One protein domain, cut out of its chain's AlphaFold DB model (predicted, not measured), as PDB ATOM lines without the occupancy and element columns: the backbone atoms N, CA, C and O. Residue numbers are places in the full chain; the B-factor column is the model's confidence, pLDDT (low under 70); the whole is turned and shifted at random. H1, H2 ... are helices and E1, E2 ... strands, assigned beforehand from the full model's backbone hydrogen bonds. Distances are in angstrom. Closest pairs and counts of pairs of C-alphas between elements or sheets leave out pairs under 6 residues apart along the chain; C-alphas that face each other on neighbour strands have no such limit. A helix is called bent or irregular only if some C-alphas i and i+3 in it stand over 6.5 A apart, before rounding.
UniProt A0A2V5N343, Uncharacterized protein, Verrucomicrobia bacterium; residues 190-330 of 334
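What this domain is: This is residues 190 to 330 of the 334 residues of an uncharacterized protein of Verrucomicrobia bacterium (UniProt A0A2V5N343). One strongly twisted sheet of five strands is built round the long, bent strand E3, with H1 packed on one face, across E3, and H2 on the opposite face over E4. The small helix H3 only grazes the sheet near E4 and E5, and long unnamed stretches run round this body. The printed part has 141 residues, with three named helices and five named strands in the order H1 E1 E2 E3 E4 H2 E5 H3. The sheet is branched and mixed; the class is mixed, helices and strands, with 57 residues, under half, in named elements. The whole is compact, radius of gyration of the C-alphas 14.9 A, and rounded, spanning 40 by 39 by 25 A.

How they stand to each other: H1, residues 199 to 208, is on the sheet at a height of 9.1 A. It lies over E3, residues 243 to 254, and only just over E1, residues 213 to 220, with 3 of its C-alphas; it runs across the strands, at 66 degrees to E3 on the local plane. Its closest C-alphas to E3 are Val 199 and Val 247, 7.2 A. E1 and E3 are parallel, with N 216 and O 246 2.8 A apart, within hydrogen-bond range. E2, residues 236 to 239, E3 and E4, residues 257 to 262, form a meander, each strand the antiparallel neighbour of the one before. E2 and E3 are a hairpin, with N 237 and O 245 at 2.9 A, and so are E3 and E4, with N 261 and O 250 at 2.8 A. E3 bends by 60 degrees at residue 247; E1 lies on one side of it, E2 and E4 on the other side. H2, residues 281 to 287, is over E4 at a height of 9.3 A, along the strands, on the opposite face from H1; the closest C-alphas of H2 and E4 are Ala 287 and Phe 261, 7.5 A. E5, residues 294 to 297, is antiparallel to E4, with N 262 and O 294 at 2.8 A. H3, residues 305 to 310, only grazes the sheet; H2 and H3 are close but not clearly touching, their closest C-alphas, Met 281 and Trp 308, 7.5 A apart. H2 and H3 have every O i to N i+4 pair within hydrogen-bond range, H1 4 of 6.

Where its parts are: H1 begins at C-alpha 199 (370.425, 364.245, 407.212), is 15.0 A long, and is irregular: C-alphas 200 and 203 are 7.4 A apart. E1 measures 19.7 A, E3 30.8 A and E4 16.8 A; E2, H2, E5 and H3 are shorter. E3 begins at C-alpha 243 (383.899, 364.226, 402.514), and H3 ends at C-alpha 310 (384.642, 335.869, 419.962).

The domain as a whole: The C-alphas farthest apart, Arg 241 and Tyr 277, are 42.9 A apart. The printed part has no cut. The links E1 to E2 and E4 to H2 are long. No printed residue is under pLDDT 70.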
ATOM      1  N   SER A 190     389.666 362.200 409.435       92.88
ATOM      2  CA  SER A 190     388.743 362.473 410.533       92.88
ATOM      3  C   SER A 190     387.352 361.907 410.216       92.88
ATOM      4  O   SER A 190     386.870 361.984 409.081       92.88
ATOM      5  N   GLY A 191     386.668 361.356 411.210       92.25
ATOM      6  CA  GLY A 191     385.290 360.909 411.051       92.25
ATOM      7  C   GLY A 191     384.562 360.748 412.372       92.25
ATOM      8  O   GLY A 191     385.202 360.573 413.394       92.25
ATOM      9  N   GLU A 192     383.239 360.799 412.332       92.44
ATOM     10  CA  GLU A 192     382.358 360.524 413.471       92.44
ATOM     11  C   GLU A 192     381.513 359.306 413.114       92.44
ATOM     12  O   GLU A 192     380.862 359.302 412.069       92.44
ATOM     13  N   LEU A 193     381.537 358.272 413.953       93.62
ATOM     14  CA  LEU A 193     380.884 356.996 413.656       93.62
ATOM     15  C   LEU A 193     379.510 356.847 414.317       93.62
ATOM     16  O   LEU A 193     378.765 355.941 413.951       93.62
ATOM     17  N   HIS A 194     379.144 357.752 415.228       94.50
ATOM     18  CA  HIS A 194     377.900 357.688 415.988       94.50
ATOM     19  C   HIS A 194     377.054 358.966 415.787       94.50
ATOM     20  O   HIS A 194     376.846 359.770 416.698       94.50
ATOM     21  N   VAL A 195     376.530 359.176 414.570       95.56
ATOM     22  CA  VAL A 195     375.798 360.407 414.202       95.56
ATOM     23  C   VAL A 195     374.273 360.239 414.243       95.56
ATOM     24  O   VAL A 195     373.684 359.740 413.285       95.56
ATOM     25  N   HIS A 196     373.604 360.788 415.266       94.94
ATOM     26  CA  HIS A 196     372.134 360.965 415.303       94.94
ATOM     27  C   HIS A 196     371.728 362.411 415.004       94.94
ATOM     28  O   HIS A 196     371.187 363.130 415.849       94.94
ATOM     29  N   ARG A 197     372.016 362.879 413.787       95.12
ATOM     30  CA  ARG A 197     371.693 364.246 413.347       95.12
ATOM     31  C   ARG A 197     370.807 364.221 412.099       95.12
ATOM     32  O   ARG A 197     370.908 363.282 411.311       95.12
ATOM     33  N   PRO A 198     369.933 365.228 411.893       95.75
ATOM     34  CA  PRO A 198     369.115 365.292 410.686       95.75
ATOM     35  C   PRO A 198     369.988 365.271 409.430       95.75
ATOM     36  O   PRO A 198     370.922 366.061 409.324       95.75
ATOM     37  N   VAL A 199     369.645 364.422 408.455       96.38
ATOM     38  CA  VAL A 199     370.425 364.245 407.212       96.38
ATOM     39  C   VAL A 199     370.696 365.579 406.504       96.38
ATOM     40  O   VAL A 199     371.798 365.811 406.022       96.38
ATOM     41  N   LYS A 200     369.713 366.489 406.508       96.31
ATOM     42  CA  LYS A 200     369.824 367.824 405.901       96.31
ATOM     43  C   LYS A 200     370.917 368.718 406.508       96.31
ATOM     44  O   LYS A 200     371.351 369.652 405.845       96.31
ATOM     45  N   ASP A 201     371.344 368.449 407.742       97.44
ATOM     46  CA  ASP A 201     372.334 369.263 408.455       97.44
ATOM     47  C   ASP A 201     373.755 368.680 408.325       97.44
ATOM     48  O   ASP A 201     374.729 369.360 408.641       97.44
ATOM     49  N   ILE A 202     373.895 367.429 407.864       98.00
ATOM     50  CA  ILE A 202     375.141 366.647 407.942       98.00
ATOM     51  C   ILE A 202     376.308 367.328 407.237       98.00
ATOM     52  O   ILE A 202     377.399 367.376 407.797       98.00
ATOM     53  N   GLU A 203     376.091 367.897 406.053       98.25
ATOM     54  CA  GLU A 203     377.170 368.540 405.295       98.25
ATOM     55  C   GLU A 203     377.777 369.722 406.056       98.25
ATOM     56  O   GLU A 203     378.999 369.812 406.186       98.25
ATOM     57  N   LEU A 204     376.933 370.582 406.639       97.94
ATOM     58  CA  LEU A 204     377.388 371.718 407.437       97.94
ATOM     59  C   LEU A 204     378.062 371.258 408.737       97.94
ATOM     60  O   LEU A 204     379.099 371.801 409.112       97.94
ATOM     61  N   LEU A 205     377.507 370.245 409.409       97.62
ATOM     62  CA  LEU A 205     378.093 369.688 410.632       97.62
ATOM     63  C   LEU A 205     379.480 369.092 410.368       97.62
ATOM     64  O   LEU A 205     380.429 369.402 411.080       97.62
ATOM     65  N   MET A 206     379.626 368.299 409.308       97.62
ATOM     66  CA  MET A 206     380.914 367.733 408.910       97.62
ATOM     67  C   MET A 206     381.920 368.814 408.508       97.62
ATOM     68  O   MET A 206     383.093 368.704 408.843       97.62
ATOM     69  N   GLN A 207     381.496 369.873 407.816       96.69
ATOM     70  CA  GLN A 207     382.387 370.993 407.496       96.69
ATOM     71  C   GLN A 207     382.845 371.753 408.740       96.69
ATOM     72  O   GLN A 207     383.993 372.206 408.783       96.69
ATOM     73  N   ALA A 208     381.959 371.922 409.723       96.62
ATOM     74  CA  ALA A 208     382.246 372.634 410.964       96.62
ATOM     75  C   ALA A 208     383.194 371.870 411.883       96.62
ATOM     76  O   ALA A 208     384.052 372.476 412.514       96.62
ATOM     77  N   GLU A 209     383.090 370.545 411.894       93.75
ATOM     78  CA  GLU A 209     383.965 369.656 412.663       93.75
ATOM     79  C   GLU A 209     385.152 369.131 411.849       93.75
ATOM     80  O   GLU A 209     385.871 368.239 412.288       93.75
ATOM     81  N   ASP A 210     385.345 369.662 410.641       93.88
ATOM     82  CA  ASP A 210     386.351 369.224 409.676       93.88
ATOM     83  C   ASP A 210     386.404 367.693 409.468       93.88
ATOM     84  O   ASP A 210     387.470 367.122 409.260       93.88
ATOM     85  N   LEU A 211     385.246 367.023 409.480       94.69
ATOM     86  CA  LEU A 211     385.101 365.572 409.328       94.69
ATOM     87  C   LEU A 211     385.091 365.133 407.863       94.69
ATOM     88  O   LEU A 211     384.393 365.715 407.026       94.69
ATOM     89  N   HIS A 212     385.793 364.047 407.558       95.38
ATOM     90  CA  HIS A 212     385.783 363.421 406.240       95.38
ATOM     91  C   HIS A 212     384.838 362.222 406.119       95.38
ATOM     92  O   HIS A 212     384.407 361.930 405.005       95.38
ATOM     93  N   VAL A 213     384.511 361.528 407.212       96.12
ATOM     94  CA  VAL A 213     383.667 360.319 407.192       96.12
ATOM     95  C   VAL A 213     382.554 360.408 408.235       96.12
ATOM     96  O   VAL A 213     382.825 360.725 409.388       96.12
ATOM     97  N   ALA A 214     381.310 360.117 407.846       97.31
ATOM     98  CA  ALA A 214     380.181 360.057 408.778       97.31
ATOM     99  C   ALA A 214     379.085 359.056 408.344       97.31
ATOM    100  O   ALA A 214     378.249 359.383 407.498       97.31
ATOM    101  N   PRO A 215     379.022 357.832 408.890       97.38
ATOM    102  CA  PRO A 215     377.796 357.044 408.832       97.38
ATOM    103  C   PRO A 215     376.710 357.696 409.703       97.38
ATOM    104  O   PRO A 215     376.884 357.916 410.897       97.38
ATOM    105  N   VAL A 216     375.569 358.007 409.093       98.06
ATOM    106  CA  VAL A 216     374.439 358.676 409.746       98.06
ATOM    107  C   VAL A 216     373.426 357.632 410.186       98.06
ATOM    108  O   VAL A 216     372.920 356.878 409.350       98.06
ATOM    109  N   MET A 217     373.125 357.603 411.485       97.56
ATOM    110  CA  MET A 217     372.158 356.688 412.082       97.56
ATOM    111  C   MET A 217     370.749 357.158 411.725       97.56
ATOM    112  O   MET A 217     370.247 358.149 412.255       97.56
ATOM    113  N   THR A 218     370.115 356.474 410.776       97.44
ATOM    114  CA  THR A 218     368.757 356.802 410.302       97.44
ATOM    115  C   THR A 218     367.718 355.763 410.712       97.44
ATOM    116  O   THR A 218     366.522 355.959 410.493       97.44
ATOM    117  N   TRP A 219     368.154 354.671 411.333       97.62
ATOM    118  CA  TRP A 219     367.297 353.661 411.936       97.62
ATOM    119  C   TRP A 219     367.990 353.041 413.151       97.62
ATOM    120  O   TRP A 219     369.193 352.804 413.131       97.62
ATOM    121  N   TRP A 220     367.239 352.816 414.222       96.56
ATOM    122  CA  TRP A 220     367.722 352.212 415.461       96.56
ATOM    123  C   TRP A 220     366.545 351.693 416.280       96.56
ATOM    124  O   TRP A 220     365.519 352.363 416.373       96.56
ATOM    125  N   ASN A 221     366.664 350.497 416.858       93.44
ATOM    126  CA  ASN A 221     365.616 349.805 417.626       93.44
ATOM    127  C   ASN A 221     364.176 350.008 417.083       93.44
ATOM    128  O   ASN A 221     363.732 349.287 416.193       93.44
ATOM    129  N   ASN A 222     363.437 350.987 417.624       92.56
ATOM    130  CA  ASN A 222     362.033 351.282 417.300       92.56
ATOM    131  C   ASN A 222     361.833 352.538 416.428       92.56
ATOM    132  O   ASN A 222     360.699 352.959 416.206       92.56
ATOM    133  N   GLN A 223     362.911 353.158 415.957       93.81
ATOM    134  CA  GLN A 223     362.904 354.332 415.095       93.81
ATOM    135  C   GLN A 223     363.499 353.965 413.742       93.81
ATOM    136  O   GLN A 223     364.553 353.345 413.651       93.81
ATOM    137  N   ASN A 224     362.817 354.339 412.670       96.19
ATOM    138  CA  ASN A 224     363.310 354.111 411.324       96.19
ATOM    139  C   ASN A 224     362.781 355.221 410.424       96.19
ATOM    140  O   ASN A 224     361.584 355.296 410.141       96.19
ATOM    141  N   LEU A 225     363.693 356.085 409.981       95.38
ATOM    142  CA  LEU A 225     363.383 357.197 409.094       95.38
ATOM    143  C   LEU A 225     362.722 356.707 407.796       95.38
ATOM    144  O   LEU A 225     361.910 357.421 407.222       95.38
ATOM    145  N   TRP A 226     363.019 355.481 407.360       95.38
ATOM    146  CA  TRP A 226     362.613 354.916 406.074       95.38
ATOM    147  C   TRP A 226     361.289 354.142 406.092       95.38
ATOM    148  O   TRP A 226     360.894 353.603 405.065       95.38
ATOM    149  N   THR A 227     360.568 354.069 407.216       93.38
ATOM    150  CA  THR A 227     359.301 353.308 407.279       93.38
ATOM    151  C   THR A 227     358.231 353.846 406.323       93.38
ATOM    152  O   THR A 227     357.497 353.063 405.729       93.38
ATOM    153  N   ASN A 228     358.150 355.169 406.159       91.50
ATOM    154  CA  ASN A 228     357.103 355.835 405.369       91.50
ATOM    155  C   ASN A 228     357.659 356.616 404.169       91.50
ATOM    156  O   ASN A 228     356.996 357.504 403.638       91.50
ATOM    157  N   GLN A 229     358.888 356.316 403.754       93.69
ATOM    158  CA  GLN A 229     359.558 356.990 402.648       93.69
ATOM    159  C   GLN A 229     360.454 355.997 401.902       93.69
ATOM    160  O   GLN A 229     360.945 355.044 402.505       93.69
ATOM    161  N   PRO A 230     360.675 356.184 400.593       94.75
ATOM    162  CA  PRO A 230     361.533 355.287 399.834       94.75
ATOM    163  C   PRO A 230     362.970 355.312 400.364       94.75
ATOM    164  O   PRO A 230     363.471 356.352 400.799       94.75
ATOM    165  N   LEU A 231     363.648 354.165 400.268       95.94
ATOM    166  CA  LEU A 231     365.087 354.093 400.502       95.94
ATOM    167  C   LEU A 231     365.829 354.984 399.488       95.94
ATOM    168  O   LEU A 231     365.409 355.094 398.331       95.94
ATOM    169  N   PRO A 232     366.943 355.612 399.889       93.94
ATOM    170  CA  PRO A 232     367.717 356.462 399.002       93.94
ATOM    171  C   PRO A 232     368.399 355.603 397.932       93.94
ATOM    172  O   PRO A 232     369.108 354.651 398.245       93.94
ATOM    173  N   GLY A 233     368.243 355.971 396.657       92.38
ATOM    174  CA  GLY A 233     368.887 355.246 395.551       92.38
ATOM    175  C   GLY A 233     370.421 355.328 395.560       92.38
ATOM    176  O   GLY A 233     371.086 354.497 394.946       92.38
ATOM    177  N   LYS A 234     370.989 356.323 396.253       93.94
ATOM    178  CA  LYS A 234     372.428 356.485 396.497       93.94
ATOM    179  C   LYS A 234     372.643 356.804 397.982       93.94
ATOM    180  O   LYS A 234     372.559 357.974 398.350       93.94
ATOM    181  N   PRO A 235     372.858 355.795 398.843       95.69
ATOM    182  CA  PRO A 235     373.005 356.021 400.278       95.69
ATOM    183  C   PRO A 235     374.354 356.655 400.652       95.69
ATOM    184  O   PRO A 235     374.448 357.301 401.692       95.69
ATOM    185  N   LEU A 236     375.381 356.501 399.810       97.62
ATOM    186  CA  LEU A 236     376.662 357.191 399.940       97.62
ATOM    187  C   LEU A 236     376.605 358.547 399.232       97.62
ATOM    188  O   LEU A 236     376.381 358.607 398.021       97.62
ATOM    189  N   VAL A 237     376.880 359.615 399.975       98.12
ATOM    190  CA  VAL A 237     377.011 360.971 399.445       98.12
ATOM    191  C   VAL A 237     378.457 361.423 399.578       98.12
ATOM    192  O   VAL A 237     379.046 361.343 400.653       98.12
ATOM    193  N   GLN A 238     379.017 361.911 398.472       98.00
ATOM    194  CA  GLN A 238     380.303 362.592 398.434       98.00
ATOM    195  C   GLN A 238     380.065 364.080 398.201       98.00
ATOM    196  O   GLN A 238     379.390 364.459 397.242       98.00
ATOM    197  N   PHE A 239     380.663 364.920 399.036       97.69
ATOM    198  CA  PHE A 239     380.600 366.370 398.908       97.69
ATOM    199  C   PHE A 239     381.948 366.990 399.292       97.69
ATOM    200  O   PHE A 239     382.848 366.299 399.771       97.69
ATOM    201  N   ASP A 240     382.124 368.280 398.991       94.56
ATOM    202  CA  ASP A 240     383.350 369.033 399.300       94.56
ATOM    203  C   ASP A 240     384.646 368.297 398.884       94.56
ATOM    204  O   ASP A 240     385.660 368.293 399.573       94.56
ATOM    205  N   ARG A 241     384.585 367.625 397.722       92.31
ATOM    206  CA  ARG A 241     385.628 366.783 397.100       92.31
ATOM    207  C   ARG A 241     385.967 365.491 397.846       92.31
ATOM    208  O   ARG A 241     386.043 364.456 397.194       92.31
ATOM    209  N   ASN A 242     386.205 365.518 399.152       94.56
ATOM    210  CA  ASN A 242     386.726 364.374 399.913       94.56
ATOM    211  C   ASN A 242     386.011 364.145 401.252       94.56
ATOM    212  O   ASN A 242     386.617 363.606 402.178       94.56
ATOM    213  N   ARG A 243     384.747 364.552 401.367       97.06
ATOM    214  CA  ARG A 243     383.899 364.226 402.514       97.06
ATOM    215  C   ARG A 243     382.821 363.243 402.086       97.06
ATOM    216  O   ARG A 243     382.225 363.401 401.019       97.06
ATOM    217  N   PHE A 244     382.590 362.233 402.911       98.00
ATOM    218  CA  PHE A 244     381.692 361.126 402.631       98.00
ATOM    219  C   PHE A 244     380.788 360.885 403.829       98.00
ATOM    220  O   PHE A 244     381.272 360.629 404.931       98.00
ATOM    221  N   TYR A 245     379.479 360.908 403.611       98.38
ATOM    222  CA  TYR A 245     378.531 360.411 404.598       98.38
ATOM    223  C   TYR A 245     377.640 359.335 403.999       98.38
ATOM    224  O   TYR A 245     377.355 359.330 402.800       98.38
ATOM    225  N   HIS A 246     377.223 358.397 404.843       97.88
ATOM    226  CA  HIS A 246     376.370 357.287 404.445       97.88
ATOM    227  C   HIS A 246     375.065 357.334 405.228       97.88
ATOM    228  O   HIS A 246     375.078 357.227 406.449       97.88
ATOM    229  N   VAL A 247     373.925 357.472 404.551       97.75
ATOM    230  CA  VAL A 247     372.629 357.693 405.222       97.75
ATOM    231  C   VAL A 247     371.920 356.415 405.661       97.75
ATOM    232  O   VAL A 247     370.807 356.487 406.163       97.75
ATOM    233  N   MET A 248     372.524 355.244 405.467       97.44
ATOM    234  CA  MET A 248     371.964 353.958 405.910       97.44
ATOM    235  C   MET A 248     372.737 353.370 407.098       97.44
ATOM    236  O   MET A 248     372.861 352.154 407.210       97.44
ATOM    237  N   GLY A 249     373.317 354.212 407.954       98.00
ATOM    238  CA  GLY A 249     373.822 353.744 409.240       98.00
ATOM    239  C   GLY A 249     372.661 353.350 410.152       98.00
ATOM    240  O   GLY A 249     371.593 353.970 410.087       98.00
ATOM    241  N   GLY A 250     372.859 352.340 410.991       98.00
ATOM    242  CA  GLY A 250     371.909 352.042 412.053       98.00
ATOM    243  C   GLY A 250     372.524 351.404 413.279       98.00
ATOM    244  O   GLY A 250     373.676 350.983 413.261       98.00
ATOM    245  N   GLU A 251     371.723 351.345 414.331       97.94
ATOM    246  CA  GLU A 251     372.155 350.984 415.676       97.94
ATOM    247  C   GLU A 251     371.199 349.958 416.304       97.94
ATOM    248  O   GLU A 251     369.975 350.126 416.291       97.94
ATOM    249  N   ASP A 252     371.762 348.891 416.870       97.44
ATOM    250  CA  ASP A 252     371.077 348.009 417.821       97.44
ATOM    251  C   ASP A 252     371.639 348.268 419.225       97.44
ATOM    252  O   ASP A 252     372.626 347.646 419.607       97.44
ATOM    253  N   GLU A 253     371.029 349.198 419.971       94.94
ATOM    254  CA  GLU A 253     371.381 349.511 421.365       94.94
ATOM    255  C   GLU A 253     370.395 348.837 422.325       94.94
ATOM    256  O   GLU A 253     369.194 349.130 422.332       94.94
ATOM    257  N   ARG A 254     370.886 347.882 423.118       93.31
ATOM    258  CA  ARG A 254     370.104 347.112 424.099       93.31
ATOM    259  C   ARG A 254     370.951 346.811 425.337       93.31
ATOM    260  O   ARG A 254     372.012 347.391 425.512       93.31
ATOM    261  N   GLU A 255     370.487 345.927 426.222       91.50
ATOM    262  CA  GLU A 255     371.122 345.726 427.536       91.50
ATOM    263  C   GLU A 255     372.583 345.290 427.467       91.50
ATOM    264  O   GLU A 255     373.408 345.761 428.241       91.50
ATOM    265  N   GLY A 256     372.903 344.407 426.521       90.94
ATOM    266  CA  GLY A 256     374.269 343.938 426.305       90.94
ATOM    267  C   GLY A 256     375.208 345.011 425.744       90.94
ATOM    268  O   GLY A 256     376.422 344.817 425.764       90.94
ATOM    269  N   GLY A 257     374.654 346.126 425.257       94.38
ATOM    270  CA  GLY A 257     375.350 347.261 424.663       94.38
ATOM    271  C   GLY A 257     374.832 347.629 423.271       94.38
ATOM    272  O   GLY A 257     373.739 347.222 422.873       94.38
ATOM    273  N   ALA A 258     375.648 348.381 422.530       95.81
ATOM    274  CA  ALA A 258     375.327 348.872 421.193       95.81
ATOM    275  C   ALA A 258     376.267 348.327 420.106       95.81
ATOM    276  O   ALA A 258     377.497 348.370 420.234       95.81
ATOM    277  N   LEU A 259     375.663 347.866 419.009       97.88
ATOM    278  CA  LEU A 259     376.334 347.573 417.742       97.88
ATOM    279  C   LEU A 259     375.872 348.560 416.673       97.88
ATOM    280  O   LEU A 259     374.670 348.772 416.498       97.88
ATOM    281  N   LEU A 260     376.827 349.099 415.920       98.31
ATOM    282  CA  LEU A 260     376.562 349.980 414.791       98.31
ATOM    283  C   LEU A 260     376.791 349.234 413.474       98.31
ATOM    284  O   LEU A 260     377.759 348.490 413.309       98.31
ATOM    285  N   PHE A 261     375.895 349.451 412.518       98.56
ATOM    286  CA  PHE A 261     375.900 348.817 411.204       98.56
ATOM    287  C   PHE A 261     376.069 349.885 410.126       98.56
ATOM    288  O   PHE A 261     375.175 350.706 409.900       98.56
ATOM    289  N   PHE A 262     377.205 349.873 409.432       98.31
ATOM    290  CA  PHE A 262     377.509 350.810 408.348       98.31
ATOM    291  C   PHE A 262     377.488 350.122 406.981       98.31
ATOM    292  O   PHE A 262     377.547 348.896 406.874       98.31
ATOM    293  N   ASN A 263     377.422 350.929 405.916       96.62
ATOM    294  CA  ASN A 263     377.360 350.481 404.516       96.62
ATOM    295  C   ASN A 263     376.177 349.550 404.193       96.62
ATOM    296  O   ASN A 263     376.224 348.771 403.243       96.62
ATOM    297  N   MET A 264     375.097 349.629 404.970       97.19
ATOM    298  CA  MET A 264     373.891 348.841 404.727       97.19
ATOM    299  C   MET A 264     373.142 349.339 403.487       97.19
ATOM    300  O   MET A 264     373.108 350.531 403.194       97.19
ATOM    301  N   SER A 265     372.480 348.442 402.759       94.25
ATOM    302  CA  SER A 265     371.595 348.826 401.647       94.25
ATOM    303  C   SER A 265     370.154 349.092 402.096       94.25
ATOM    304  O   SER A 265     369.389 349.728 401.376       94.25
ATOM    305  N   GLN A 266     369.779 348.588 403.273       95.44
ATOM    306  CA  GLN A 266     368.453 348.713 403.871       95.44
ATOM    307  C   GLN A 266     368.538 348.544 405.400       95.44
ATOM    308  O   GLN A 266     369.495 347.927 405.873       95.44
ATOM    309  N   PRO A 267     367.551 349.040 406.167       96.81
ATOM    310  CA  PRO A 267     367.489 348.841 407.613       96.81
ATOM    311  C   PRO A 267     367.322 347.373 408.013       96.81
ATOM    312  O   PRO A 267     366.631 346.622 407.320       96.81
ATOM    313  N   LEU A 268     367.866 346.992 409.171       96.88
ATOM    314  CA  LEU A 268     367.511 345.727 409.824       96.88
ATOM    315  C   LEU A 268     366.156 345.857 410.531       96.88
ATOM    316  O   LEU A 268     365.780 346.925 411.024       96.88
ATOM    317  N   ALA A 269     365.417 344.752 410.622       93.75
ATOM    318  CA  ALA A 269     364.121 344.708 411.299       93.75
ATOM    319  C   ALA A 269     364.279 344.576 412.828       93.75
ATOM    320  O   ALA A 269     363.960 343.539 413.411       93.75
ATOM    321  N   LEU A 270     364.780 345.632 413.478       94.19
ATOM    322  CA  LEU A 270     365.026 345.649 414.928       94.19
ATOM    323  C   LEU A 270     363.750 345.813 415.771       94.19
ATOM    324  O   LEU A 270     363.730 345.432 416.946       94.19
ATOM    325  N   ALA A 271     362.688 346.376 415.189       90.88
ATOM    326  CA  ALA A 271     361.460 346.713 415.901       90.88
ATOM    327  C   ALA A 271     360.823 345.486 416.578       90.88
ATOM    328  O   ALA A 271     360.695 344.415 415.985       90.88
ATOM    329  N   GLY A 272     360.394 345.660 417.831       89.75
ATOM    330  CA  GLY A 272     359.825 344.579 418.644       89.75
ATOM    331  C   GLY A 272     360.857 343.703 419.362       89.75
ATOM    332  O   GLY A 272     360.468 342.772 420.069       89.75
ATOM    333  N   SER A 273     362.154 344.004 419.231       93.88
ATOM    334  CA  SER A 273     363.189 343.401 420.075       93.88
ATOM    335  C   SER A 273     363.011 343.813 421.538       93.88
ATOM    336  O   SER A 273     362.638 344.943 421.857       93.88
ATOM    337  N   GLN A 274     363.278 342.873 422.433       94.00
ATOM    338  CA  GLN A 274     363.301 343.055 423.876       94.00
ATOM    339  C   GLN A 274     364.727 343.331 424.352       94.00
ATOM    340  O   GLN A 274     365.703 343.103 423.634       94.00
ATOM    341  N   ARG A 275     364.820 343.751 425.615       93.00
ATOM    342  CA  ARG A 275     366.050 344.109 426.327       93.00
ATOM    343  C   ARG A 275     367.214 343.129 426.105       93.00
ATOM    344  O   ARG A 275     368.311 343.580 425.820       93.00
ATOM    345  N   GLU A 276     366.956 341.821 426.124       92.62
ATOM    346  CA  GLU A 276     367.978 340.776 425.896       92.62
ATOM    347  C   GLU A 276     367.610 339.771 424.788       92.62
ATOM    348  O   GLU A 276     368.345 338.821 424.523       92.62
ATOM    349  N   TYR A 277     366.467 339.943 424.115       94.56
ATOM    350  CA  TYR A 277     365.978 338.971 423.131       94.56
ATOM    351  C   TYR A 277     365.451 339.639 421.856       94.56
ATOM    352  O   TYR A 277     364.644 340.560 421.955       94.56
ATOM    353  N   PRO A 278     365.797 339.148 420.652       94.88
ATOM    354  CA  PRO A 278     366.755 338.069 420.381       94.88
ATOM    355  C   PRO A 278     368.190 338.504 420.708       94.88
ATOM    356  O   PRO A 278     368.441 339.690 420.866       94.88
ATOM    357  N   SER A 279     369.152 337.582 420.786       95.25
ATOM    358  CA  SER A 279     370.565 337.986 420.895       95.25
ATOM    359  C   SER A 279     370.929 338.977 419.770       95.25
ATOM    360  O   SER A 279     370.476 338.761 418.638       95.25
ATOM    361  N   PRO A 280     371.744 340.025 420.027       95.75
ATOM    362  CA  PRO A 280     372.263 340.914 418.977       95.75
ATOM    363  C   PRO A 280     372.917 340.157 417.817       95.75
ATOM    364  O   PRO A 280     372.832 340.578 416.665       95.75
ATOM    365  N   MET A 281     373.465 338.967 418.090       97.06
ATOM    366  CA  MET A 281     374.060 338.101 417.073       97.06
ATOM    367  C   MET A 281     373.094 337.704 415.953       97.06
ATOM    368  O   MET A 281     373.535 337.529 414.822       97.06
ATOM    369  N   LYS A 282     371.779 337.648 416.212       97.25
ATOM    370  CA  LYS A 282     370.777 337.447 415.153       97.25
ATOM    371  C   LYS A 282     370.895 338.528 414.072       97.25
ATOM    372  O   LYS A 282     370.835 338.227 412.883       97.25
ATOM    373  N   PHE A 283     371.041 339.783 414.489       97.81
ATOM    374  CA  PHE A 283     371.130 340.928 413.588       97.81
ATOM    375  C   PHE A 283     372.520 341.057 412.971       97.81
ATOM    376  O   PHE A 283     372.618 341.435 411.811       97.81
ATOM    377  N   VAL A 284     373.576 340.646 413.680       98.19
ATOM    378  CA  VAL A 284     374.922 340.501 413.097       98.19
ATOM    379  C   VAL A 284     374.911 339.503 411.937       98.19
ATOM    380  O   VAL A 284     375.386 339.822 410.850       98.19
ATOM    381  N   GLU A 285     374.316 338.324 412.125       97.81
ATOM    382  CA  GLU A 285     374.202 337.302 411.076       97.81
ATOM    383  C   GLU A 285     373.362 337.777 409.882       97.81
ATOM    384  O   GLU A 285     373.669 337.448 408.734       97.81
ATOM    385  N   GLU A 286     372.300 338.546 410.133       97.75
ATOM    386  CA  GLU A 286     371.492 339.167 409.083       97.75
ATOM    387  C   GLU A 286     372.298 340.227 408.319       97.75
ATOM    388  O   GLU A 286     372.380 340.170 407.091       97.75
ATOM    389  N   ALA A 287     372.968 341.129 409.039       98.06
ATOM    390  CA  ALA A 287     373.801 342.185 408.484       98.06
ATOM    391  C   ALA A 287     374.937 341.621 407.624       98.06
ATOM    392  O   ALA A 287     375.171 342.111 406.524       98.06
ATOM    393  N   ARG A 288     375.589 340.531 408.049       97.31
ATOM    394  CA  ARG A 288     376.665 339.868 407.290       97.31
ATOM    395  C   ARG A 288     376.233 339.283 405.944       97.31
ATOM    396  O   ARG A 288     377.094 338.981 405.120       97.31
ATOM    397  N   ARG A 289     374.931 339.179 405.663       96.00
ATOM    398  CA  ARG A 289     374.424 338.845 404.317       96.00
ATOM    399  C   ARG A 289     374.526 340.021 403.342       96.00
ATOM    400  O   ARG A 289     374.411 339.804 402.138       96.00
ATOM    401  N   HIS A 290     374.747 341.240 403.836       94.75
ATOM    402  CA  HIS A 290     374.949 342.435 403.025       94.75
ATOM    403  C   HIS A 290     376.432 342.582 402.640       94.75
ATOM    404  O   HIS A 290     377.291 342.721 403.516       94.75
ATOM    405  N   PRO A 291     376.769 342.579 401.336       93.00
ATOM    406  CA  PRO A 291     378.142 342.783 400.894       93.00
ATOM    407  C   PRO A 291     378.687 344.143 401.344       93.00
ATOM    408  O   PRO A 291     378.050 345.169 401.127       93.00
ATOM    409  N   GLY A 292     379.888 344.154 401.928       93.31
ATOM    410  CA  GLY A 292     380.578 345.389 402.319       93.31
ATOM    411  C   GLY A 292     380.085 346.035 403.618       93.31
ATOM    412  O   GLY A 292     380.563 347.122 403.951       93.31
ATOM    413  N   VAL A 293     379.174 345.378 404.349       97.69
ATOM    414  CA  VAL A 293     378.764 345.807 405.692       97.69
ATOM    415  C   VAL A 293     379.978 345.940 406.608       97.69
ATOM    416  O   VAL A 293     380.880 345.097 406.587       97.69
ATOM    417  N   TRP A 294     379.967 346.986 407.423       98.25
ATOM    418  CA  TRP A 294     380.933 347.182 408.492       98.25
ATOM    419  C   TRP A 294     380.197 347.205 409.825       98.25
ATOM    420  O   TRP A 294     379.242 347.966 409.977       98.25
ATOM    421  N   ILE A 295     380.616 346.358 410.759       98.56
ATOM    422  CA  ILE A 295     379.977 346.215 412.069       98.56
ATOM    423  C   ILE A 295     380.937 346.731 413.137       98.56
ATOM    424  O   ILE A 295     382.013 346.163 413.332       98.56
ATOM    425  N   ASP A 296     380.547 347.804 413.812       97.94
ATOM    426  CA  ASP A 296     381.333 348.449 414.860       97.94
ATOM    427  C   ASP A 296     380.741 348.153 416.240       97.94
ATOM    428  O   ASP A 296     379.531 348.243 416.454       97.94
ATOM    429  N   ILE A 297     381.612 347.779 417.174       97.44
ATOM    430  CA  ILE A 297     381.278 347.745 418.592       97.44
ATOM    431  C   ILE A 297     381.409 349.169 419.121       97.44
ATOM    432  O   ILE A 297     382.513 349.696 419.214       97.44
ATOM    433  N   GLU A 298     380.301 349.767 419.536       94.06
ATOM    434  CA  GLU A 298     380.270 351.201 419.824       94.06
ATOM    435  C   GLU A 298     381.155 351.596 421.027       94.06
ATOM    436  O   GLU A 298     381.822 352.633 420.994       94.06
ATOM    437  N   LYS A 299     381.234 350.738 422.059       92.12
ATOM    438  CA  LYS A 299     382.089 350.912 423.250       92.12
ATOM    439  C   LYS A 299     382.806 349.629 423.662       92.12
ATOM    440  O   LYS A 299     382.243 348.539 423.554       92.12
ATOM    441  N   PRO A 300     384.001 349.733 424.273       91.56
ATOM    442  CA  PRO A 300     384.773 348.573 424.696       91.56
ATOM    443  C   PRO A 300     384.309 347.977 426.025       91.56
ATOM    444  O   PRO A 300     384.726 346.878 426.367       91.56
ATOM    445  N   PHE A 301     383.472 348.686 426.782       90.94
ATOM    446  CA  PHE A 301     383.016 348.262 428.109       90.94
ATOM    447  C   PHE A 301     381.616 347.632 428.105       90.94
ATOM    448  O   PHE A 301     381.053 347.396 429.168       90.94
ATOM    449  N   TRP A 302     381.055 347.351 426.928       94.00
ATOM    450  CA  TRP A 302     379.764 346.678 426.809       94.00
ATOM    451  C   TRP A 302     379.798 345.230 427.314       94.00
ATOM    452  O   TRP A 302     380.771 344.512 427.083       94.00
ATOM    453  N   TRP A 303     378.718 344.779 427.959       93.75
ATOM    454  CA  TRP A 303     378.626 343.435 428.550       93.75
ATOM    455  C   TRP A 303     378.765 342.314 427.521       93.75
ATOM    456  O   TRP A 303     379.459 341.328 427.775       93.75
ATOM    457  N   ASP A 304     378.161 342.481 426.345       95.25
ATOM    458  CA  ASP A 304     378.188 341.475 425.280       95.25
ATOM    459  C   ASP A 304     379.447 341.568 424.395       95.25
ATOM    460  O   ASP A 304     379.676 340.700 423.546       95.25
ATOM    461  N   MET A 305     380.311 342.569 424.613       96.00
ATOM    462  CA  MET A 305     381.529 342.797 423.825       96.00
ATOM    463  C   MET A 305     382.411 341.541 423.686       96.00
ATOM    464  O   MET A 305     382.800 341.234 422.553       96.00
ATOM    465  N   PRO A 306     382.679 340.740 424.743       96.12
ATOM    466  CA  PRO A 306     383.468 339.516 424.600       96.12
ATOM    467  C   PRO A 306     382.834 338.494 423.649       96.12
ATOM    468  O   PRO A 306     383.550 337.823 422.904       96.12
ATOM    469  N   VAL A 307     381.500 338.384 423.639       95.81
ATOM    470  CA  VAL A 307     380.762 337.478 422.744       95.81
ATOM    471  C   VAL A 307     380.845 337.979 421.304       95.81
ATOM    472  O   VAL A 307     381.112 337.192 420.392       95.81
ATOM    473  N   TRP A 308     380.680 339.285 421.090       97.38
ATOM    474  CA  TRP A 308     380.801 339.894 419.766       97.38
ATOM    475  C   TRP A 308     382.208 339.733 419.189       97.38
ATOM    476  O   TRP A 308     382.342 339.323 418.035       97.38
ATOM    477  N   LEU A 309     383.257 339.951 419.989       96.69
ATOM    478  CA  LEU A 309     384.640 339.701 419.571       96.69
ATOM    479  C   LEU A 309     384.884 338.220 419.257       96.69
ATOM    480  O   LEU A 309     385.426 337.900 418.199       96.69
ATOM    481  N   ALA A 310     384.457 337.311 420.140       97.56
ATOM    482  CA  ALA A 310     384.642 335.869 419.962       97.56
ATOM    483  C   ALA A 310     383.924 335.322 418.718       97.56
ATOM    484  O   ALA A 310     384.348 334.311 418.159       97.56
ATOM    485  N   SER A 311     382.867 335.997 418.256       96.94
ATOM    486  CA  SER A 311     382.166 335.624 417.027       96.94
ATOM    487  C   SER A 311     383.028 335.762 415.766       96.94
ATOM    488  O   SER A 311     382.735 335.117 414.760       96.94
ATOM    489  N   GLY A 312     384.057 336.620 415.783       97.38
ATOM    490  CA  GLY A 312     384.832 336.982 414.592       97.38
ATOM    491  C   GLY A 312     384.028 337.744 413.528       97.38
ATOM    492  O   GLY A 312     384.489 337.870 412.395       97.38
ATOM    493  N   GLN A 313     382.827 338.231 413.870       97.81
ATOM    494  CA  GLN A 313     381.892 338.886 412.951       97.81
ATOM    495  C   GLN A 313     381.782 340.402 413.154       97.81
ATOM    496  O   GLN A 313     380.893 341.013 412.568       97.81
ATOM    497  N   VAL A 314     382.682 341.033 413.901       97.75
ATOM    498  CA  VAL A 314     382.777 342.500 414.050       97.75
ATOM    499  C   VAL A 314     384.056 343.028 413.395       97.75
ATOM    500  O   VAL A 314     385.026 342.284 413.260       97.75
ATOM    501  N   ASP A 315     384.050 344.285 412.956       97.94
ATOM    502  CA  ASP A 315     385.127 344.889 412.157       97.94
ATOM    503  C   ASP A 315     385.932 345.952 412.918       97.94
ATOM    504  O   ASP A 315     387.137 346.089 412.684       97.94
ATOM    505  N   SER A 316     385.301 346.688 413.836       96.31
ATOM    506  CA  SER A 316     385.970 347.693 414.670       96.31
ATOM    507  C   SER A 316     385.338 347.842 416.047       96.31
ATOM    508  O   SER A 316     384.322 347.218 416.360       96.31
ATOM    509  N   ILE A 317     385.998 348.646 416.878       94.56
ATOM    510  CA  ILE A 317     385.535 349.029 418.201       94.56
ATOM    511  C   ILE A 317     385.846 350.505 418.458       94.56
ATOM    512  O   ILE A 317     386.975 350.955 418.230       94.56
ATOM    513  N   GLY A 318     384.861 351.252 418.946       91.56
ATOM    514  CA  GLY A 318     385.013 352.642 419.356       91.56
ATOM    515  C   GLY A 318     385.812 352.752 420.652       91.56
ATOM    516  O   GLY A 318     385.421 352.211 421.679       91.56
ATOM    517  N   LEU A 319     386.943 353.464 420.633       89.25
ATOM    518  CA  LEU A 319     387.728 353.746 421.846       89.25
ATOM    519  C   LEU A 319     387.331 355.094 422.452       89.25
ATOM    520  O   LEU A 319     386.936 355.167 423.616       89.25
ATOM    521  N   ALA A 320     387.383 356.143 421.631       87.00
ATOM    522  CA  ALA A 320     386.835 357.456 421.944       87.00
ATOM    523  C   ALA A 320     385.365 357.499 421.508       87.00
ATOM    524  O   ALA A 320     385.045 357.974 420.425       87.00
ATOM    525  N   ASN A 321     384.503 356.896 422.321       87.94
ATOM    526  CA  ASN A 321     383.078 356.717 422.043       87.94
ATOM    527  C   ASN A 321     382.228 357.893 422.545       87.94
ATOM    528  O   ASN A 321     382.714 358.758 423.276       87.94
ATOM    529  N   ASN A 322     380.929 357.850 422.239       86.56
ATOM    530  CA  ASN A 322     379.976 358.933 422.481       86.56
ATOM    531  C   ASN A 322     379.803 359.345 423.967       86.56
ATOM    532  O   ASN A 322     379.155 360.357 424.246       86.56
ATOM    533  N   HIS A 323     380.376 358.609 424.932       88.75
ATOM    534  CA  HIS A 323     380.367 358.991 426.346       88.75
ATOM    535  C   HIS A 323     381.435 360.020 426.713       88.75
ATOM    536  O   HIS A 323     381.255 360.713 427.714       88.75
ATOM    537  N   MET A 324     382.489 360.188 425.908       87.94
ATOM    538  CA  MET A 324     383.510 361.217 426.134       87.94
ATOM    539  C   MET A 324     382.992 362.593 425.688       87.94
ATOM    540  O   MET A 324     383.260 363.044 424.580       87.94
ATOM    541  N   CYS A 325     382.190 363.260 426.509       85.12
ATOM    542  CA  CYS A 325     381.644 364.573 426.174       85.12
ATOM    543  C   CYS A 325     382.681 365.687 426.359       85.12
ATOM    544  O   CYS A 325     383.739 365.500 426.955       85.12
ATOM    545  N   ARG A 326     382.328 366.882 425.875       81.94
ATOM    546  CA  ARG A 326     383.143 368.101 425.961       81.94
ATOM    547  C   ARG A 326     383.712 368.377 427.361       81.94
ATOM    548  O   ARG A 326     384.869 368.758 427.483       81.94
ATOM    549  N   ASP A 327     382.889 368.237 428.394       83.00
ATOM    550  CA  ASP A 327     383.187 368.633 429.775       83.00
ATOM    551  C   ASP A 327     383.053 367.492 430.795       83.00
ATOM    552  O   ASP A 327     383.313 367.693 431.980       83.00
ATOM    553  N   GLN A 328     382.663 366.291 430.357       85.75
ATOM    554  CA  GLN A 328     382.411 365.153 431.242       85.75
ATOM    555  C   GLN A 328     382.507 363.812 430.509       85.75
ATOM    556  O   GLN A 328     382.351 363.739 429.293       85.75
ATOM    557  N   MET A 329     382.671 362.730 431.267       88.00
ATOM    558  CA  MET A 329     382.446 361.365 430.790       88.00
ATOM    559  C   MET A 329     381.077 360.891 431.283       88.00
ATOM    560  O   MET A 329     380.780 361.026 432.468       88.00
ATOM    561  N   TYR A 330     380.240 360.330 430.409       85.62
ATOM    562  CA  TYR A 330     379.020 359.666 430.871       85.62
ATOM    563  C   TYR A 330     379.362 358.372 431.613       85.62
ATOM    564  O   TYR A 330     379.967 357.462 431.051       85.62
TER     565      TYR A 330